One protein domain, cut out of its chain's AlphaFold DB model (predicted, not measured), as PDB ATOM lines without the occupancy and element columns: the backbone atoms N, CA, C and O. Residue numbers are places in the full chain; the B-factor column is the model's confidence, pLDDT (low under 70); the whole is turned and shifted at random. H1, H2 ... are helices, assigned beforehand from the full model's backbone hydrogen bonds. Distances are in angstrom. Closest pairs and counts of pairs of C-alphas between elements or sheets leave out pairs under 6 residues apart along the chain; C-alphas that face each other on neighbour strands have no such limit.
ATOM      1  N   LYS A   3      15.945  16.472 137.027       89.00
ATOM      2  CA  LYS A   3      15.969  17.072 135.687       89.00
ATOM      3  C   LYS A   3      17.424  17.299 135.266       89.00
ATOM      4  O   LYS A   3      18.166  17.912 136.024       89.00
ATOM      5  N   ALA A   4      17.832  16.872 134.065       86.38
ATOM      6  CA  ALA A   4      19.227  17.042 133.636       86.38
ATOM      7  C   ALA A   4      19.642  18.508 133.430       86.38
ATOM      8  O   ALA A   4      20.827  18.797 133.517       86.38
ATOM      9  N   VAL A   5      18.694  19.419 133.162       87.12
ATOM     10  CA  VAL A   5      18.962  20.855 132.957       87.12
ATOM     11  C   VAL A   5      18.004  21.720 133.772       87.12
ATOM     12  O   VAL A   5      16.787  21.639 133.581       87.12
ATOM     13  N   GLY A   6      18.512  22.600 134.631       85.62
ATOM     14  CA  GLY A   6      17.670  23.548 135.360       85.62
ATOM     15  C   GLY A   6      18.435  24.531 136.239       85.62
ATOM     16  O   GLY A   6      19.617  24.358 136.508       85.62
ATOM     17  N   ARG A   7      17.727  25.569 136.698       82.06
ATOM     18  CA  ARG A   7      18.261  26.580 137.633       82.06
ATOM     19  C   ARG A   7      18.368  26.065 139.061       82.06
ATOM     20  O   ARG A   7      19.357  26.301 139.744       82.06
ATOM     21  N   ASN A   8      17.327  25.353 139.484       84.69
ATOM     22  CA  ASN A   8      17.237  24.763 140.807       84.69
ATOM     23  C   ASN A   8      17.399  23.260 140.656       84.69
ATOM     24  O   ASN A   8      16.549  22.593 140.059       84.69
ATOM     25  N   LEU A   9      18.511  22.749 141.167       86.81
ATOM     26  CA  LEU A   9      18.731  21.321 141.259       86.81
ATOM     27  C   LEU A   9      17.799  20.739 142.324       86.81
ATOM     28  O   LEU A   9      17.734  21.243 143.442       86.81
ATOM     29  N   ALA A  10      17.074  19.687 141.963       90.31
ATOM     30  CA  ALA A  10      16.180  18.981 142.866       90.31
ATOM     31  C   ALA A  10      16.239  17.483 142.578       90.31
ATOM     32  O   ALA A  10      16.271  17.060 141.416       90.31
ATOM     33  N   PHE A  11      16.218  16.698 143.650       94.44
ATOM     34  CA  PHE A  11      16.240  15.245 143.611       94.44
ATOM     35  C   PHE A  11      15.007  14.690 144.312       94.44
ATOM     36  O   PHE A  11      14.527  15.251 145.294       94.44
ATOM     37  N   SER A  12      14.494  13.574 143.809       93.44
ATOM     38  CA  SER A  12      13.359  12.881 144.417       93.44
ATOM     39  C   SER A  12      13.437  11.371 144.227       93.44
ATOM     40  O   SER A  12      14.127  10.871 143.329       93.44
ATOM     41  N   ILE A  13      12.694  10.636 145.049       94.56
ATOM     42  CA  ILE A  13      12.360   9.237 144.777       94.56
ATOM     43  C   ILE A  13      11.259   9.201 143.714       94.56
ATOM     44  O   ILE A  13      10.328  10.004 143.736       94.56
ATOM     45  N   LEU A  14      11.395   8.285 142.757       93.00
ATOM     46  CA  LEU A  14      10.334   7.973 141.805       93.00
ATOM     47  C   LEU A  14       9.529   6.801 142.369       93.00
ATOM     48  O   LEU A  14      10.100   5.742 142.623       93.00
ATOM     49  N   GLU A  15       8.228   6.996 142.556       88.38
ATOM     50  CA  GLU A  15       7.321   5.941 143.011       88.38
ATOM     51  C   GLU A  15       7.172   4.826 141.968       88.38
ATOM     52  O   GLU A  15       7.303   5.043 140.758       88.38
ATOM     53  N   GLU A  16       6.850   3.625 142.441       88.50
ATOM     54  CA  GLU A  16       6.562   2.487 141.573       88.50
ATOM     55  C   GLU A  16       5.410   2.800 140.598       88.50
ATOM     56  O   GLU A  16       4.446   3.497 140.923       88.50
ATOM     57  N   GLY A  17       5.521   2.308 139.361       91.50
ATOM     58  CA  GLY A  17       4.510   2.515 138.319       91.50
ATOM     59  C   GLY A  17       4.514   3.908 137.674       91.50
ATOM     60  O   GLY A  17       3.673   4.183 136.817       91.50
ATOM     61  N   LYS A  18       5.451   4.791 138.042       91.06
ATOM     62  CA  LYS A  18       5.643   6.097 137.397       91.06
ATOM     63  C   LYS A  18       6.707   6.029 136.298       91.06
ATOM     64  O   LYS A  18       7.644   5.237 136.355       91.06
ATOM     65  N   PHE A  19       6.580   6.916 135.312       90.06
ATOM     66  CA  PHE A  19       7.513   7.035 134.191       90.06
ATOM     67  C   PHE A  19       8.234   8.380 134.225       90.06
ATOM     68  O   PHE A  19       7.644   9.410 134.550       90.06
ATOM     69  N   VAL A  20       9.507   8.365 133.839       89.44
ATOM     70  CA  VAL A  20      10.333   9.562 133.673       89.44
ATOM     71  C   VAL A  20      10.488   9.830 132.184       89.44
ATOM     72  O   VAL A  20      10.831   8.928 131.421       89.44
ATOM     73  N   THR A  21      10.236  11.065 131.759       88.06
ATOM     74  CA  THR A  21      10.425  11.494 130.370       88.06
ATOM     75  C   THR A  21      11.754  12.223 130.208       88.06
ATOM     76  O   THR A  21      12.247  12.880 131.126       88.06
ATOM     77  N   ALA A  22      12.357  12.125 129.023       85.25
ATOM     78  CA  ALA A  22      13.543  12.913 128.709       85.25
ATOM     79  C   ALA A  22      13.225  14.425 128.811       85.25
ATOM     80  O   ALA A  22      12.133  14.840 128.416       85.25
ATOM     81  N   PRO A  23      14.155  15.262 129.312       85.06
ATOM     82  CA  PRO A  23      15.548  14.951 129.634       85.06
ATOM     83  C   PRO A  23      15.794  14.667 131.131       85.06
ATOM     84  O   PRO A  23      16.815  15.083 131.670       85.06
ATOM     85  N   ALA A  24      14.869  14.037 131.860       88.31
ATOM     86  CA  ALA A  24      15.135  13.663 133.248       88.31
ATOM     87  C   ALA A  24      15.981  12.380 133.356       88.31
ATOM     88  O   ALA A  24      15.926  11.490 132.507       88.31
ATOM     89  N   SER A  25      16.761  12.312 134.431       90.94
ATOM     90  CA  SER A  25      17.714  11.246 134.740       90.94
ATOM     91  C   SER A  25      17.351  10.581 136.068       90.94
ATOM     92  O   SER A  25      16.675  11.168 136.921       90.94
ATOM     93  N   PHE A  26      17.786   9.339 136.270       92.06
ATOM     94  CA  PHE A  26      17.535   8.602 137.507       92.06
ATOM     95  C   PHE A  26      18.681   7.642 137.842       92.06
ATOM     96  O   PHE A  26      19.445   7.234 136.973       92.06
ATOM     97  N   ILE A  27      18.784   7.303 139.129       91.50
ATOM     98  CA  ILE A  27      19.681   6.285 139.677       91.50
ATOM     99  C   ILE A  27      18.795   5.167 140.219       91.50
ATOM    100  O   ILE A  27      17.756   5.438 140.823       91.50
ATOM    101  N   THR A  28      19.218   3.924 140.022       91.19
ATOM    102  CA  THR A  28      18.624   2.746 140.658       91.19
ATOM    103  C   THR A  28      19.639   2.130 141.601       91.19
ATOM    104  O   THR A  28      20.813   2.024 141.246       91.19
ATOM    105  N   SER A  29      19.198   1.658 142.758       88.75
ATOM    106  CA  SER A  29      20.034   0.869 143.654       88.75
ATOM    107  C   SER A  29      19.192  -0.177 144.370       88.75
ATOM    108  O   SER A  29      18.002   0.039 144.591       88.75
ATOM    109  N   LYS A  30      19.810  -1.311 144.721       85.31
ATOM    110  CA  LYS A  30      19.156  -2.355 145.529       85.31
ATOM    111  C   LYS A  30      18.994  -1.912 146.982       85.31
ATOM    112  O   LYS A  30      17.959  -2.164 147.574       85.31
ATOM    113  N   ASN A  31      20.014  -1.233 147.504       81.31
ATOM    114  CA  ASN A  31      20.098  -0.700 148.863       81.31
ATOM    115  C   ASN A  31      20.609   0.754 148.771       81.31
ATOM    116  O   ASN A  31      21.244   1.099 147.776       81.31
ATOM    117  N   SER A  32      20.377   1.618 149.758       92.56
ATOM    118  CA  SER A  32      20.989   2.966 149.806       92.56
ATOM    119  C   SER A  32      20.395   4.051 148.902       92.56
ATOM    120  O   SER A  32      20.981   5.124 148.794       92.56
ATOM    121  N   LEU A  33      19.228   3.848 148.272       95.00
ATOM    122  CA  LEU A  33      18.584   4.923 147.495       95.00
ATOM    123  C   LEU A  33      18.289   6.161 148.352       95.00
ATOM    124  O   LEU A  33      18.493   7.281 147.889       95.00
ATOM    125  N   TYR A  34      17.838   5.959 149.591       97.25
ATOM    126  CA  TYR A  34      17.501   7.054 150.503       97.25
ATOM    127  C   TYR A  34      18.768   7.735 151.026       97.25
ATOM    128  O   TYR A  34      18.806   8.958 151.103       97.25
ATOM    129  N   TYR A  35      19.842   6.974 151.260       97.75
ATOM    130  CA  TYR A  35      21.150   7.537 151.579       97.75
ATOM    131  C   TYR A  35      21.688   8.422 150.447       97.75
ATOM    132  O   TYR A  35      22.082   9.563 150.680       97.75
ATOM    133  N   ILE A  36      21.657   7.920 149.206       96.88
ATOM    134  CA  ILE A  36      22.091   8.677 148.025       96.88
ATOM    135  C   ILE A  36      21.246   9.944 147.870       96.88
ATOM    136  O   ILE A  36      21.799  11.007 147.603       96.88
ATOM    137  N   LEU A  37      19.924   9.852 148.057       97.19
ATOM    138  CA  LEU A  37      19.046  11.019 148.032       97.19
ATOM    139  C   LEU A  37      19.446  12.037 149.106       97.19
ATOM    140  O   LEU A  37      19.597  13.212 148.788       97.19
ATOM    141  N   GLY A  38      19.659  11.584 150.343       97.56
ATOM    142  CA  GLY A  38      20.060  12.447 151.450       97.56
ATOM    143  C   GLY A  38      21.373  13.171 151.187       97.56
ATOM    144  O   GLY A  38      21.444  14.387 151.340       97.56
ATOM    145  N   PHE A  39      22.378  12.455 150.683       97.88
ATOM    146  CA  PHE A  39      23.633  13.070 150.268       97.88
ATOM    147  C   PHE A  39      23.424  14.097 149.148       97.88
ATOM    148  O   PHE A  39      23.899  15.221 149.262       97.88
ATOM    149  N   LEU A  40      22.698  13.753 148.079       96.69
ATOM    150  CA  LEU A  40      22.479  14.655 146.940       96.69
ATOM    151  C   LEU A  40      21.692  15.925 147.305       96.69
ATOM    152  O   LEU A  40      21.839  16.941 146.626       96.69
ATOM    153  N   CYS A  41      20.883  15.876 148.364       96.00
ATOM    154  CA  CYS A  41      20.150  17.023 148.903       96.00
ATOM    155  C   CYS A  41      20.961  17.882 149.894       96.00
ATOM    156  O   CYS A  41      20.464  18.922 150.316       96.00
ATOM    157  N   SER A  42      22.186  17.484 150.257       96.88
ATOM    158  CA  SER A  42      23.056  18.258 151.156       96.88
ATOM    159  C   SER A  42      23.627  19.522 150.504       96.88
ATOM    160  O   SER A  42      23.784  19.618 149.280       96.88
ATOM    161  N   SER A  43      24.018  20.480 151.344       96.44
ATOM    162  CA  SER A  43      24.724  21.700 150.951       96.44
ATOM    163  C   SER A  43      26.046  21.394 150.245       96.44
ATOM    164  O   SER A  43      26.313  21.970 149.191       96.44
ATOM    165  N   PHE A  44      26.821  20.421 150.740       96.94
ATOM    166  CA  PHE A  44      28.057  19.979 150.091       96.94
ATOM    167  C   PHE A  44      27.808  19.455 148.672       96.94
ATOM    168  O   PHE A  44      28.485  19.875 147.734       96.94
ATOM    169  N   ALA A  45      26.830  18.560 148.481       96.06
ATOM    170  CA  ALA A  45      26.536  18.021 147.154       96.06
ATOM    171  C   ALA A  45      26.070  19.120 146.196       96.06
ATOM    172  O   ALA A  45      26.517  19.163 145.049       96.06
ATOM    173  N   LYS A  46      25.230  20.049 146.669       94.31
ATOM    174  CA  LYS A  46      24.816  21.217 145.886       94.31
ATOM    175  C   LYS A  46      26.025  22.059 145.472       94.31
ATOM    176  O   LYS A  46      26.212  22.286 144.279       94.31
ATOM    177  N   TYR A  47      26.876  22.451 146.419       95.12
ATOM    178  CA  TYR A  47      28.113  23.192 146.156       95.12
ATOM    179  C   TYR A  47      29.006  22.471 145.137       95.12
ATOM    180  O   TYR A  47      29.459  23.068 144.158       95.12
ATOM    181  N   PHE A  48      29.223  21.166 145.322       95.44
ATOM    182  CA  PHE A  48      30.065  20.370 144.437       95.44
ATOM    183  C   PHE A  48      29.496  20.343 143.015       95.44
ATOM    184  O   PHE A  48      30.220  20.589 142.051       95.44
ATOM    185  N   ILE A  49      28.197  20.077 142.874       93.94
ATOM    186  CA  ILE A  49      27.532  19.979 141.573       93.94
ATOM    187  C   ILE A  49      27.557  21.324 140.852       93.94
ATOM    188  O   ILE A  49      27.870  21.353 139.663       93.94
ATOM    189  N   TYR A  50      27.271  22.423 141.550       91.69
ATOM    190  CA  TYR A  50      27.224  23.756 140.951       91.69
ATOM    191  C   TYR A  50      28.608  24.216 140.467       91.69
ATOM    192  O   TYR A  50      28.696  24.872 139.434       91.69
ATOM    193  N   ASN A  51      29.687  23.824 141.153       91.56
ATOM    194  CA  ASN A  51      31.053  24.179 140.756       91.56
ATOM    195  C   ASN A  51      31.676  23.256 139.700       91.56
ATOM    196  O   ASN A  51      32.648  23.643 139.056       91.56
ATOM    197  N   ASN A  52      31.154  22.037 139.526       91.06
ATOM    198  CA  ASN A  52      31.775  21.022 138.664       91.06
ATOM    199  C   ASN A  52      30.902  20.585 137.477       91.06
ATOM    200  O   ASN A  52      31.331  19.740 136.688       91.06
ATOM    201  N   SER A  53      29.685  21.115 137.348       91.38
ATOM    202  CA  SER A  53      28.792  20.808 136.225       91.38
ATOM    203  C   SER A  53      28.873  21.860 135.132       91.38
ATOM    204  O   SER A  53      29.106  23.038 135.392       91.38
ATOM    205  N   ASP A  54      28.617  21.427 133.900       89.88
ATOM    206  CA  ASP A  54      28.492  22.337 132.771       89.88
ATOM    207  C   ASP A  54      27.271  23.242 132.956       89.88
ATOM    208  O   ASP A  54      26.263  22.855 133.557       89.88
ATOM    209  N   THR A  55      27.329  24.433 132.371       89.56
ATOM    210  CA  THR A  55      26.177  25.324 132.253       89.56
ATOM    211  C   THR A  55      25.756  25.452 130.797       89.56
ATOM    212  O   THR A  55      26.550  25.346 129.861       89.56
ATOM    213  N   THR A  56      24.462  25.647 130.581       87.25
ATOM    214  CA  THR A  56      23.932  25.993 129.260       87.25
ATOM    215  C   THR A  56      24.281  27.440 128.909       87.25
ATOM    216  O   THR A  56      24.620  28.237 129.781       87.25
ATOM    217  N   GLY A  57      24.093  27.839 127.646       84.44
ATOM    218  CA  GLY A  57      24.264  29.241 127.234       84.44
ATOM    219  C   GLY A  57      23.360  30.245 127.974       84.44
ATOM    220  O   GLY A  57      23.639  31.437 127.949       84.44
ATOM    221  N   ALA A  58      22.303  29.775 128.650       86.94
ATOM    222  CA  ALA A  58      21.418  30.587 129.489       86.94
ATOM    223  C   ALA A  58      21.821  30.608 130.981       86.94
ATOM    224  O   ALA A  58      21.144  31.252 131.780       86.94
ATOM    225  N   GLY A  59      22.887  29.895 131.362       85.69
ATOM    226  CA  GLY A  59      23.375  29.789 132.740       85.69
ATOM    227  C   GLY A  59      22.732  28.677 133.575       85.69
ATOM    228  O   GLY A  59      23.118  28.491 134.724       85.69
ATOM    229  N   ASP A  60      21.779  27.915 133.026       88.69
ATOM    230  CA  ASP A  60      21.191  26.772 133.737       88.69
ATOM    231  C   ASP A  60      22.223  25.649 133.901       88.69
ATOM    232  O   ASP A  60      22.980  25.368 132.969       88.69
ATOM    233  N   ILE A  61      22.200  24.962 135.042       90.62
ATOM    234  CA  ILE A  61      23.092  23.832 135.322       90.62
ATOM    235  C   ILE A  61      22.661  22.629 134.504       90.62
ATOM    236  O   ILE A  61      21.475  22.300 134.450       90.62
ATOM    237  N   MET A  62      23.638  21.946 133.917       91.06
ATOM    238  CA  MET A  62      23.471  20.688 133.211       91.06
ATOM    239  C   MET A  62      24.168  19.550 133.972       91.06
ATOM    240  O   MET A  62      25.350  19.274 133.773       91.06
ATOM    241  N   LEU A  63      23.414  18.840 134.817       92.25
ATOM    242  CA  LEU A  63      23.894  17.638 135.505       92.25
ATOM    243  C   LEU A  63      23.748  16.413 134.591       92.25
ATOM    244  O   LEU A  63      22.809  15.616 134.709       92.25
ATOM    245  N   ASN A  64      24.683  16.293 133.649       87.06
ATOM    246  CA  ASN A  64      24.816  15.129 132.777       87.06
ATOM    247  C   ASN A  64      25.489  13.944 133.510       87.06
ATOM    248  O   ASN A  64      26.000  14.078 134.623       87.06
ATOM    249  N   ILE A  65      25.505  12.764 132.878       86.00
ATOM    250  CA  ILE A  65      26.094  11.544 133.462       86.00
ATOM    251  C   ILE A  65      27.597  11.712 133.745       86.00
ATOM    252  O   ILE A  65      28.081  11.192 134.745       86.00
ATOM    253  N   GLN A  66      28.335  12.448 132.909       87.25
ATOM    254  CA  GLN A  66      29.780  12.642 133.076       87.25
ATOM    255  C   GLN A  66      30.114  13.490 134.310       87.25
ATOM    256  O   GLN A  66      31.129  13.240 134.959       87.25
ATOM    257  N   SER A  67      29.268  14.463 134.649       89.81
ATOM    258  CA  SER A  67      29.388  15.243 135.885       89.81
ATOM    259  C   SER A  67      28.891  14.452 137.094       89.81
ATOM    260  O   SER A  67      29.536  14.464 138.139       89.81
ATOM    261  N   LEU A  68      27.801  13.691 136.940       90.88
ATOM    262  CA  LEU A  68      27.224  12.876 138.012       90.88
ATOM    263  C   LEU A  68      28.226  11.860 138.580       90.88
ATOM    264  O   LEU A  68      28.363  11.750 139.794       90.88
ATOM    265  N   VAL A  69      28.952  11.135 137.721       91.00
ATOM    266  CA  VAL A  69      29.897  10.090 138.169       91.00
ATOM    267  C   VAL A  69      31.122  10.640 138.907       91.00
ATOM    268  O   VAL A  69      31.865   9.864 139.498       91.00
ATOM    269  N   LYS A  70      31.347  11.959 138.876       93.12
ATOM    270  CA  LYS A  70      32.438  12.625 139.604       93.12
ATOM    271  C   LYS A  70      32.046  13.028 141.024       93.12
ATOM    272  O   LYS A  70      32.924  13.419 141.785       93.12
ATOM    273  N   ILE A  71      30.758  12.972 141.372       94.56
ATOM    274  CA  ILE A  71      30.281  13.354 142.701       94.56
ATOM    275  C   ILE A  71      30.866  12.376 143.734       94.56
ATOM    276  O   ILE A  71      30.618  11.171 143.631       94.56
ATOM    277  N   PRO A  72      31.617  12.860 144.739       93.56
ATOM    278  CA  PRO A  72      32.270  12.001 145.716       93.56
ATOM    279  C   PRO A  72      31.274  11.598 146.806       93.56
ATOM    280  O   PRO A  72      31.278  12.153 147.900       93.56
ATOM    281  N   ILE A  73      30.393  10.640 146.504       95.06
ATOM    282  CA  ILE A  73      29.462  10.085 147.495       95.06
ATOM    283  C   ILE A  73      30.261   9.177 148.450       95.06
ATOM    284  O   ILE A  73      30.783   8.149 147.999       95.06
ATOM    285  N   PRO A  74      30.388   9.522 149.746       94.88
ATOM    286  CA  PRO A  74      31.171   8.735 150.685       94.88
ATOM    287  C   PRO A  74      30.497   7.386 150.956       94.88
ATOM    288  O   PRO A  74      29.288   7.226 150.805       94.88
ATOM    289  N   GLN A  75      31.293   6.397 151.361       93.19
ATOM    290  CA  GLN A  75      30.768   5.135 151.877       93.19
ATOM    291  C   GLN A  75      30.506   5.305 153.380       93.19
ATOM    292  O   GLN A  75      31.470   5.435 154.140       93.19
ATOM    293  N   PRO A  76      29.240   5.355 153.830       92.81
ATOM    294  CA  PRO A  76      28.923   5.585 155.233       92.81
ATOM    295  C   PRO A  76      29.177   4.333 156.081       92.81
ATOM    296  O   PRO A  76      29.202   3.203 155.588       92.81
ATOM    297  N   SER A  77      29.294   4.524 157.397       95.75
ATOM    298  CA  SER A  77      29.083   3.423 158.340       95.75
ATOM    299  C   SER A  77      27.620   2.964 158.279       95.75
ATOM    300  O   SER A  77      26.739   3.733 157.893       95.75
ATOM    301  N   LYS A  78      27.337   1.731 158.714       96.00
ATOM    302  CA  LYS A  78      25.960   1.215 158.757       96.00
ATOM    303  C   LYS A  78      25.026   2.130 159.563       96.00
ATOM    304  O   LYS A  78      23.942   2.445 159.091       96.00
ATOM    305  N   ASN A  79      25.481   2.604 160.723       96.69
ATOM    306  CA  ASN A  79      24.695   3.491 161.583       96.69
ATOM    307  C   ASN A  79      24.413   4.837 160.903       96.69
ATOM    308  O   ASN A  79      23.276   5.290 160.916       96.69
ATOM    309  N   ASN A  80      25.420   5.449 160.269       96.75
ATOM    310  CA  ASN A  80      25.235   6.725 159.572       96.75
ATOM    311  C   ASN A  80      24.302   6.568 158.368       96.75
ATOM    312  O   ASN A  80      23.506   7.457 158.084       96.75
ATOM    313  N   GLN A  81      24.395   5.440 157.657       96.75
ATOM    314  CA  GLN A  81      23.481   5.142 156.562       96.75
ATOM    315  C   GLN A  81      22.042   5.040 157.073       96.75
ATOM    316  O   GLN A  81      21.173   5.718 156.538       96.75
ATOM    317  N   GLU A  82      21.800   4.241 158.115       97.19
ATOM    318  CA  GLU A  82      20.472   4.083 158.719       97.19
ATOM    319  C   GLU A  82      19.917   5.420 159.228       97.19
ATOM    320  O   GLU A  82      18.751   5.728 158.994       97.19
ATOM    321  N   GLU A  83      20.740   6.249 159.871       97.75
ATOM    322  CA  GLU A  83      20.317   7.559 160.369       97.75
ATOM    323  C   GLU A  83      19.875   8.497 159.236       97.75
ATOM    324  O   GLU A  83      18.786   9.072 159.297       97.75
ATOM    325  N   VAL A  84      20.677   8.601 158.171       98.31
ATOM    326  CA  VAL A  84      20.340   9.400 156.982       98.31
ATOM    327  C   VAL A  84      19.074   8.872 156.304       98.31
ATOM    328  O   VAL A  84      18.201   9.656 155.929       98.31
ATOM    329  N   GLU A  85      18.958   7.553 156.138       97.94
ATOM    330  CA  GLU A  85      17.801   6.929 155.490       97.94
ATOM    331  C   GLU A  85      16.507   7.156 156.282       97.94
ATOM    332  O   GLU A  85      15.476   7.456 155.677       97.94
ATOM    333  N   ASN A  86      16.568   7.087 157.614       98.19
ATOM    334  CA  ASN A  86      15.425   7.353 158.485       98.19
ATOM    335  C   ASN A  86      14.954   8.807 158.376       98.19
ATOM    336  O   ASN A  86      13.762   9.041 158.185       98.19
ATOM    337  N   ILE A  87      15.878   9.776 158.422       98.38
ATOM    338  CA  ILE A  87      15.538  11.201 158.276       98.38
ATOM    339  C   ILE A  87      14.918  11.471 156.903       98.38
ATOM    340  O   ILE A  87      13.917  12.172 156.804       98.38
ATOM    341  N   ILE A  88      15.465  10.890 155.832       98.19
ATOM    342  CA  ILE A  88      14.886  11.044 154.491       98.19
ATOM    343  C   ILE A  88      13.490  10.432 154.403       98.19
ATOM    344  O   ILE A  88      12.611  11.024 153.775       98.19
ATOM    345  N   SER A  89      13.268   9.278 155.031       97.31
ATOM    346  CA  SER A  89      11.934   8.686 155.097       97.31
ATOM    347  C   SER A  89      10.945   9.616 155.805       97.31
ATOM    348  O   SER A  89       9.840   9.799 155.307       97.31
ATOM    349  N   GLU A  90      11.345  10.227 156.921       98.19
ATOM    350  CA  GLU A  90      10.521  11.177 157.678       98.19
ATOM    351  C   GLU A  90      10.212  12.436 156.856       98.19
ATOM    352  O   GLU A  90       9.045  12.789 156.700       98.19
ATOM    353  N   ILE A  91      11.224  13.029 156.208       98.19
ATOM    354  CA  ILE A  91      11.054  14.176 155.302       98.19
ATOM    355  C   ILE A  91      10.044  13.858 154.190       98.19
ATOM    356  O   ILE A  91       9.212  14.694 153.843       98.19
ATOM    357  N   ILE A  92      10.117  12.665 153.592       96.19
ATOM    358  CA  ILE A  92       9.203  12.270 152.512       96.19
ATOM    359  C   ILE A  92       7.761  12.172 153.021       96.19
ATOM    360  O   ILE A  92       6.859  12.661 152.341       96.19
ATOM    361  N   GLU A  93       7.533  11.556 154.184       96.94
ATOM    362  CA  GLU A  93       6.188  11.440 154.760       96.94
ATOM    363  C   GLU A  93       5.627  12.806 155.179       96.94
ATOM    364  O   GLU A  93       4.498  13.136 154.822       96.94
ATOM    365  N   GLU A  94       6.425  13.657 155.828       97.94
ATOM    366  CA  GLU A  94       6.007  15.011 156.210       97.94
ATOM    367  C   GLU A  94       5.656  15.875 154.989       97.94
ATOM    368  O   GLU A  94       4.623  16.551 154.974       97.94
ATOM    369  N   LYS A  95       6.449  15.803 153.910       95.62
ATOM    370  CA  LYS A  95       6.159  16.552 152.678       95.62
ATOM    371  C   LYS A  95       4.876  16.099 151.983       95.62
ATOM    372  O   LYS A  95       4.237  16.931 151.341       95.62
ATOM    373  N   LYS A  96       4.469  14.827 152.099       94.88
ATOM    374  CA  LYS A  96       3.173  14.354 151.565       94.88
ATOM    375  C   LYS A  96       1.996  15.028 152.269       94.88
ATOM    376  O   LYS A  96       1.017  15.380 151.616       94.88
ATOM    377  N   GLU A  97       2.142  15.284 153.565       96.94
ATOM    378  CA  GLU A  97       1.161  15.993 154.390       96.94
ATOM    379  C   GLU A  97       1.313  17.528 154.326       96.94
ATOM    380  O   GLU A  97       0.607  18.256 155.024       96.94
ATOM    381  N   ASN A  98       2.185  18.047 153.449       96.50
ATOM    382  CA  ASN A  98       2.524  19.473 153.318       96.50
ATOM    383  C   ASN A  98       3.064  20.103 154.617       96.50
ATOM    384  O   ASN A  98       2.858  21.293 154.868       96.50
ATOM    385  N   ILE A  99       3.752  19.309 155.437       97.88
ATOM    386  CA  ILE A  99       4.441  19.766 156.643       97.88
ATOM    387  C   ILE A  99       5.826  20.303 156.247       97.88
ATOM    388  O   ILE A  99       6.484  19.772 155.351       97.88
ATOM    389  N   ASP A 100       6.246  21.396 156.888       97.62
ATOM    390  CA  ASP A 100       7.570  21.987 156.685       97.62
ATOM    391  C   ASP A 100       8.660  21.124 157.331       97.62
ATOM    392  O   ASP A 100       8.583  20.800 158.513       97.62
ATOM    393  N   THR A 101       9.696  20.790 156.560       97.94
ATOM    394  CA  THR A 101      10.733  19.826 156.963       97.94
ATOM    395  C   THR A 101      12.097  20.474 157.178       97.94
ATOM    396  O   THR A 101      13.113  19.777 157.205       97.94
ATOM    397  N   ILE A 102      12.170  21.804 157.302       97.81
ATOM    398  CA  ILE A 102      13.450  22.527 157.292       97.81
ATOM    399  C   ILE A 102      14.386  22.100 158.430       97.81
ATOM    400  O   ILE A 102      15.601  22.045 158.259       97.81
ATOM    401  N   LEU A 103      13.831  21.744 159.593       98.25
ATOM    402  CA  LEU A 103      14.609  21.255 160.733       98.25
ATOM    403  C   LEU A 103      15.238  19.884 160.448       98.25
ATOM    404  O   LEU A 103      16.402  19.668 160.783       98.25
ATOM    405  N   LEU A 104      14.499  18.984 159.794       98.44
ATOM    406  CA  LEU A 104      15.008  17.677 159.376       98.44
ATOM    407  C   LEU A 104      16.051  17.814 158.266       98.44
ATOM    408  O   LEU A 104      17.072  17.133 158.304       98.44
ATOM    409  N   GLU A 105      15.834  18.721 157.312       98.00
ATOM    410  CA  GLU A 105      16.793  19.018 156.243       98.00
ATOM    411  C   GLU A 105      18.106  19.591 156.800       98.00
ATOM    412  O   GLU A 105      19.184  19.162 156.394       98.00
ATOM    413  N   ASN A 106      18.039  20.488 157.789       97.94
ATOM    414  CA  ASN A 106      19.229  21.010 158.468       97.94
ATOM    415  C   ASN A 106      19.970  19.916 159.250       97.94
ATOM    416  O   ASN A 106      21.193  19.824 159.169       97.94
ATOM    417  N   LYS A 107      19.236  19.054 159.965       98.31
ATOM    418  CA  LYS A 107      19.819  17.914 160.687       98.31
ATOM    419  C   LYS A 107      20.504  16.932 159.731       98.31
ATOM    420  O   LYS A 107      21.602  16.457 160.009       98.31
ATOM    421  N   LEU A 108      19.864  16.635 158.601       98.38
ATOM    422  CA  LEU A 108      20.437  15.814 157.540       98.38
ATOM    423  C   LEU A 108      21.759  16.412 157.046       98.38
ATOM    424  O   LEU A 108      22.751  15.693 156.943       98.38
ATOM    425  N   ASP A 109      21.781  17.717 156.773       97.94
ATOM    426  CA  ASP A 109      22.977  18.416 156.307       97.94
ATOM    427  C   ASP A 109      24.132  18.329 157.319       97.94
ATOM    428  O   ASP A 109      25.258  18.015 156.943       97.94
ATOM    429  N   GLU A 110      23.854  18.510 158.613       97.94
ATOM    430  CA  GLU A 110      24.846  18.341 159.684       97.94
ATOM    431  C   GLU A 110      25.446  16.929 159.711       97.94
ATOM    432  O   GLU A 110      26.663  16.771 159.825       97.94
ATOM    433  N   ILE A 111      24.619  15.891 159.556       98.00
ATOM    434  CA  ILE A 111      25.093  14.503 159.508       98.00
ATOM    435  C   ILE A 111      26.000  14.281 158.295       98.00
ATOM    436  O   ILE A 111      27.060  13.667 158.431       98.00
ATOM    437  N   ILE A 112      25.630  14.793 157.117       98.19
ATOM    438  CA  ILE A 112      26.469  14.677 155.917       98.19
ATOM    439  C   ILE A 112      27.802  15.411 156.106       98.19
ATOM    440  O   ILE A 112      28.852  14.843 155.797       98.19
ATOM    441  N   ASN A 113      27.788  16.618 156.677       97.69
ATOM    442  CA  ASN A 113      29.005  17.376 156.975       97.69
ATOM    443  C   ASN A 113      29.925  16.611 157.942       97.69
ATOM    444  O   ASN A 113      31.135  16.541 157.718       97.69
ATOM    445  N   ASN A 114      29.355  15.946 158.952       97.12
ATOM    446  CA  ASN A 114      30.101  15.090 159.876       97.12
ATOM    447  C   ASN A 114      30.687  13.845 159.188       97.12
ATOM    448  O   ASN A 114      31.838  13.493 159.441       97.12
ATOM    449  N   ILE A 115      29.938  13.188 158.292       97.56
ATOM    450  CA  ILE A 115      30.440  12.048 157.498       97.56
ATOM    451  C   ILE A 115      31.646  12.467 156.651       97.56
ATOM    452  O   ILE A 115      32.607  11.708 156.524       97.56
ATOM    453  N   LEU A 116      31.598  13.673 156.087       96.88
ATOM    454  CA  LEU A 116      32.676  14.256 155.293       96.88
ATOM    455  C   LEU A 116      33.814  14.835 156.148       96.88
ATOM    456  O   LEU A 116      34.858  15.171 155.600       96.88
ATOM    457  N   SER A 117      33.636  14.905 157.472       96.88
ATOM    458  CA  SER A 117      34.586  15.504 158.418       96.88
ATOM    459  C   SER A 117      34.948  16.954 158.072       96.88
ATOM    460  O   SER A 117      36.104  17.349 158.218       96.88
ATOM    461  N   LEU A 118      33.963  17.731 157.605       97.50
ATOM    462  CA  LEU A 118      34.163  19.132 157.237       97.50
ATOM    463  C   LEU A 118      34.401  20.002 158.473       97.50
ATOM    464  O   LEU A 118      33.739  19.838 159.501       97.50
ATOM    465  N   SER A 119      35.323  20.957 158.360       98.19
ATOM    466  CA  SER A 119      35.535  21.967 159.394       98.19
ATOM    467  C   SER A 119      34.406  23.010 159.396       98.19
ATOM    468  O   SER A 119      33.726  23.193 158.381       98.19
ATOM    469  N   PRO A 120      34.201  23.746 160.504       97.56
ATOM    470  CA  PRO A 120      33.254  24.860 160.534       97.56
ATOM    471  C   PRO A 120      33.505  25.887 159.421       97.56
ATOM    472  O   PRO A 120      32.563  26.341 158.782       97.56
ATOM    473  N   GLU A 121      34.772  26.195 159.132       97.88
ATOM    474  CA  GLU A 121      35.156  27.128 158.069       97.88
ATOM    475  C   GLU A 121      34.781  26.605 156.675       97.88
ATOM    476  O   GLU A 121      34.340  27.378 155.825       97.88
ATOM    477  N   GLU A 122      34.929  25.298 156.432       97.81
ATOM    478  CA  GLU A 122      34.513  24.667 155.176       97.81
ATOM    479  C   GLU A 122      32.989  24.681 155.022       97.81
ATOM    480  O   GLU A 122      32.487  25.002 153.944       97.81
ATOM    481  N   ILE A 123      32.252  24.386 156.097       97.75
ATOM    482  CA  ILE A 123      30.783  24.427 156.117       97.75
ATOM    483  C   ILE A 123      30.286  25.849 155.832       97.75
ATOM    484  O   ILE A 123      29.411  26.034 154.983       97.75
ATOM    485  N   ASP A 124      30.857  26.854 156.496       96.81
ATOM    486  CA  ASP A 124      30.500  28.260 156.291       96.81
ATOM    487  C   ASP A 124      30.796  28.705 154.854       96.81
ATOM    488  O   ASP A 124      29.955  29.336 154.208       96.81
ATOM    489  N   PHE A 125      31.955  28.321 154.314       96.25
ATOM    490  CA  PHE A 125      32.303  28.589 152.923       96.25
ATOM    491  C   PHE A 125      31.303  27.948 151.948       96.25
ATOM    492  O   PHE A 125      30.792  28.635 151.063       96.25
ATOM    493  N   ILE A 126      30.964  26.669 152.136       96.00
ATOM    494  CA  ILE A 126      29.995  25.936 151.305       96.00
ATOM    495  C   ILE A 126      28.613  26.593 151.345       96.00
ATOM    496  O   ILE A 126      27.970  26.727 150.307       96.00
ATOM    497  N   ARG A 127      28.152  27.015 152.527       92.25
ATOM    498  CA  ARG A 127      26.825  27.627 152.714       92.25
ATOM    499  C   ARG A 127      26.745  29.075 152.235       92.25
ATOM    500  O   ARG A 127      25.644  29.584 152.047       92.25
ATOM    501  N   SER A 128      27.885  29.734 152.035       89.25
ATOM    502  CA  SER A 128      27.948  31.085 151.466       89.25
ATOM    503  C   SER A 128      27.748  31.131 149.940       89.25
ATOM    504  O   SER A 128      27.627  32.225 149.384       89.25
ATOM    505  N   PHE A 129      27.714  29.963 149.287       72.69
ATOM    506  CA  PHE A 129      27.523  29.774 147.846       72.69
ATOM    507  C   PHE A 129      26.039  29.672 147.451       72.69
ATOM    508  O   PHE A 129      25.645  30.344 146.471       72.69
TER     509      PHE A 129
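This is residues 3 to 129 of the 129 residues of the protein "Type IIS restriction enzyme R and M protein" of Capnocytophaga sp. oral taxon 338 str. F0234 (UniProt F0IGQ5). A helical hairpin, H4 and H5, lies along one side of the domain, and H1 crosses H4 near the middle of the model. H2 leads away from the hairpin, with H3 near its far end and H6 packed on it, while the unnamed residues 3 to 28 make a wide loop on the side away from the hairpin. The printed part has 127 residues with six named helices, H1 to H6 in chain order, and no named strand; the class is all helix, though the helices hold 63 residues, under half. It is compact, with a radius of gyration of the C-alphas of 14.9 A and spans of 41 by 39 by 28 A.

Find C-alpha 78 at (25.960, 1.215, 158.757); from there H4, residues 78 to 96, runs 27.3 A to C-alpha 96 at (3.173, 14.354, 151.565). H5, residues 102 to 115, comes back over 20.0 A. Earlier are H1, residues 33 to 40, H2, residues 43 to 52 and 14.2 A long, and H3, residues 65 to 68. H6, residues 120 to 127, ends at (26.825, 27.627, 152.714).

H4 and H5 touch as a hairpin, opposite ways at a shallow tilt of 18 degrees; their closest C-alphas, Val 84 and Leu 108, are 6.4 A apart. With residues 81 to 89 alone, H4 touches H1, about perpendicular at 87 degrees, closest at C-alphas 85 and 34, 5.0 A. H2 touches H6 at C-alphas 47 and 126, 6.1 A, and only just touches H3, with 3 pairs of C-alphas within 8 A, closest at 52 and 67, 6.8 A. Every O i to N i+4 pair is within hydrogen-bond range in H1, H2, H4, H5 and H6; H3 is too short for one.

The C-alphas of Gly 17 and Glu 121 are farthest apart, 44.0 A. The printed part has no cut; the link from H2 to H3 is long. No printed residue is under pLDDT 70.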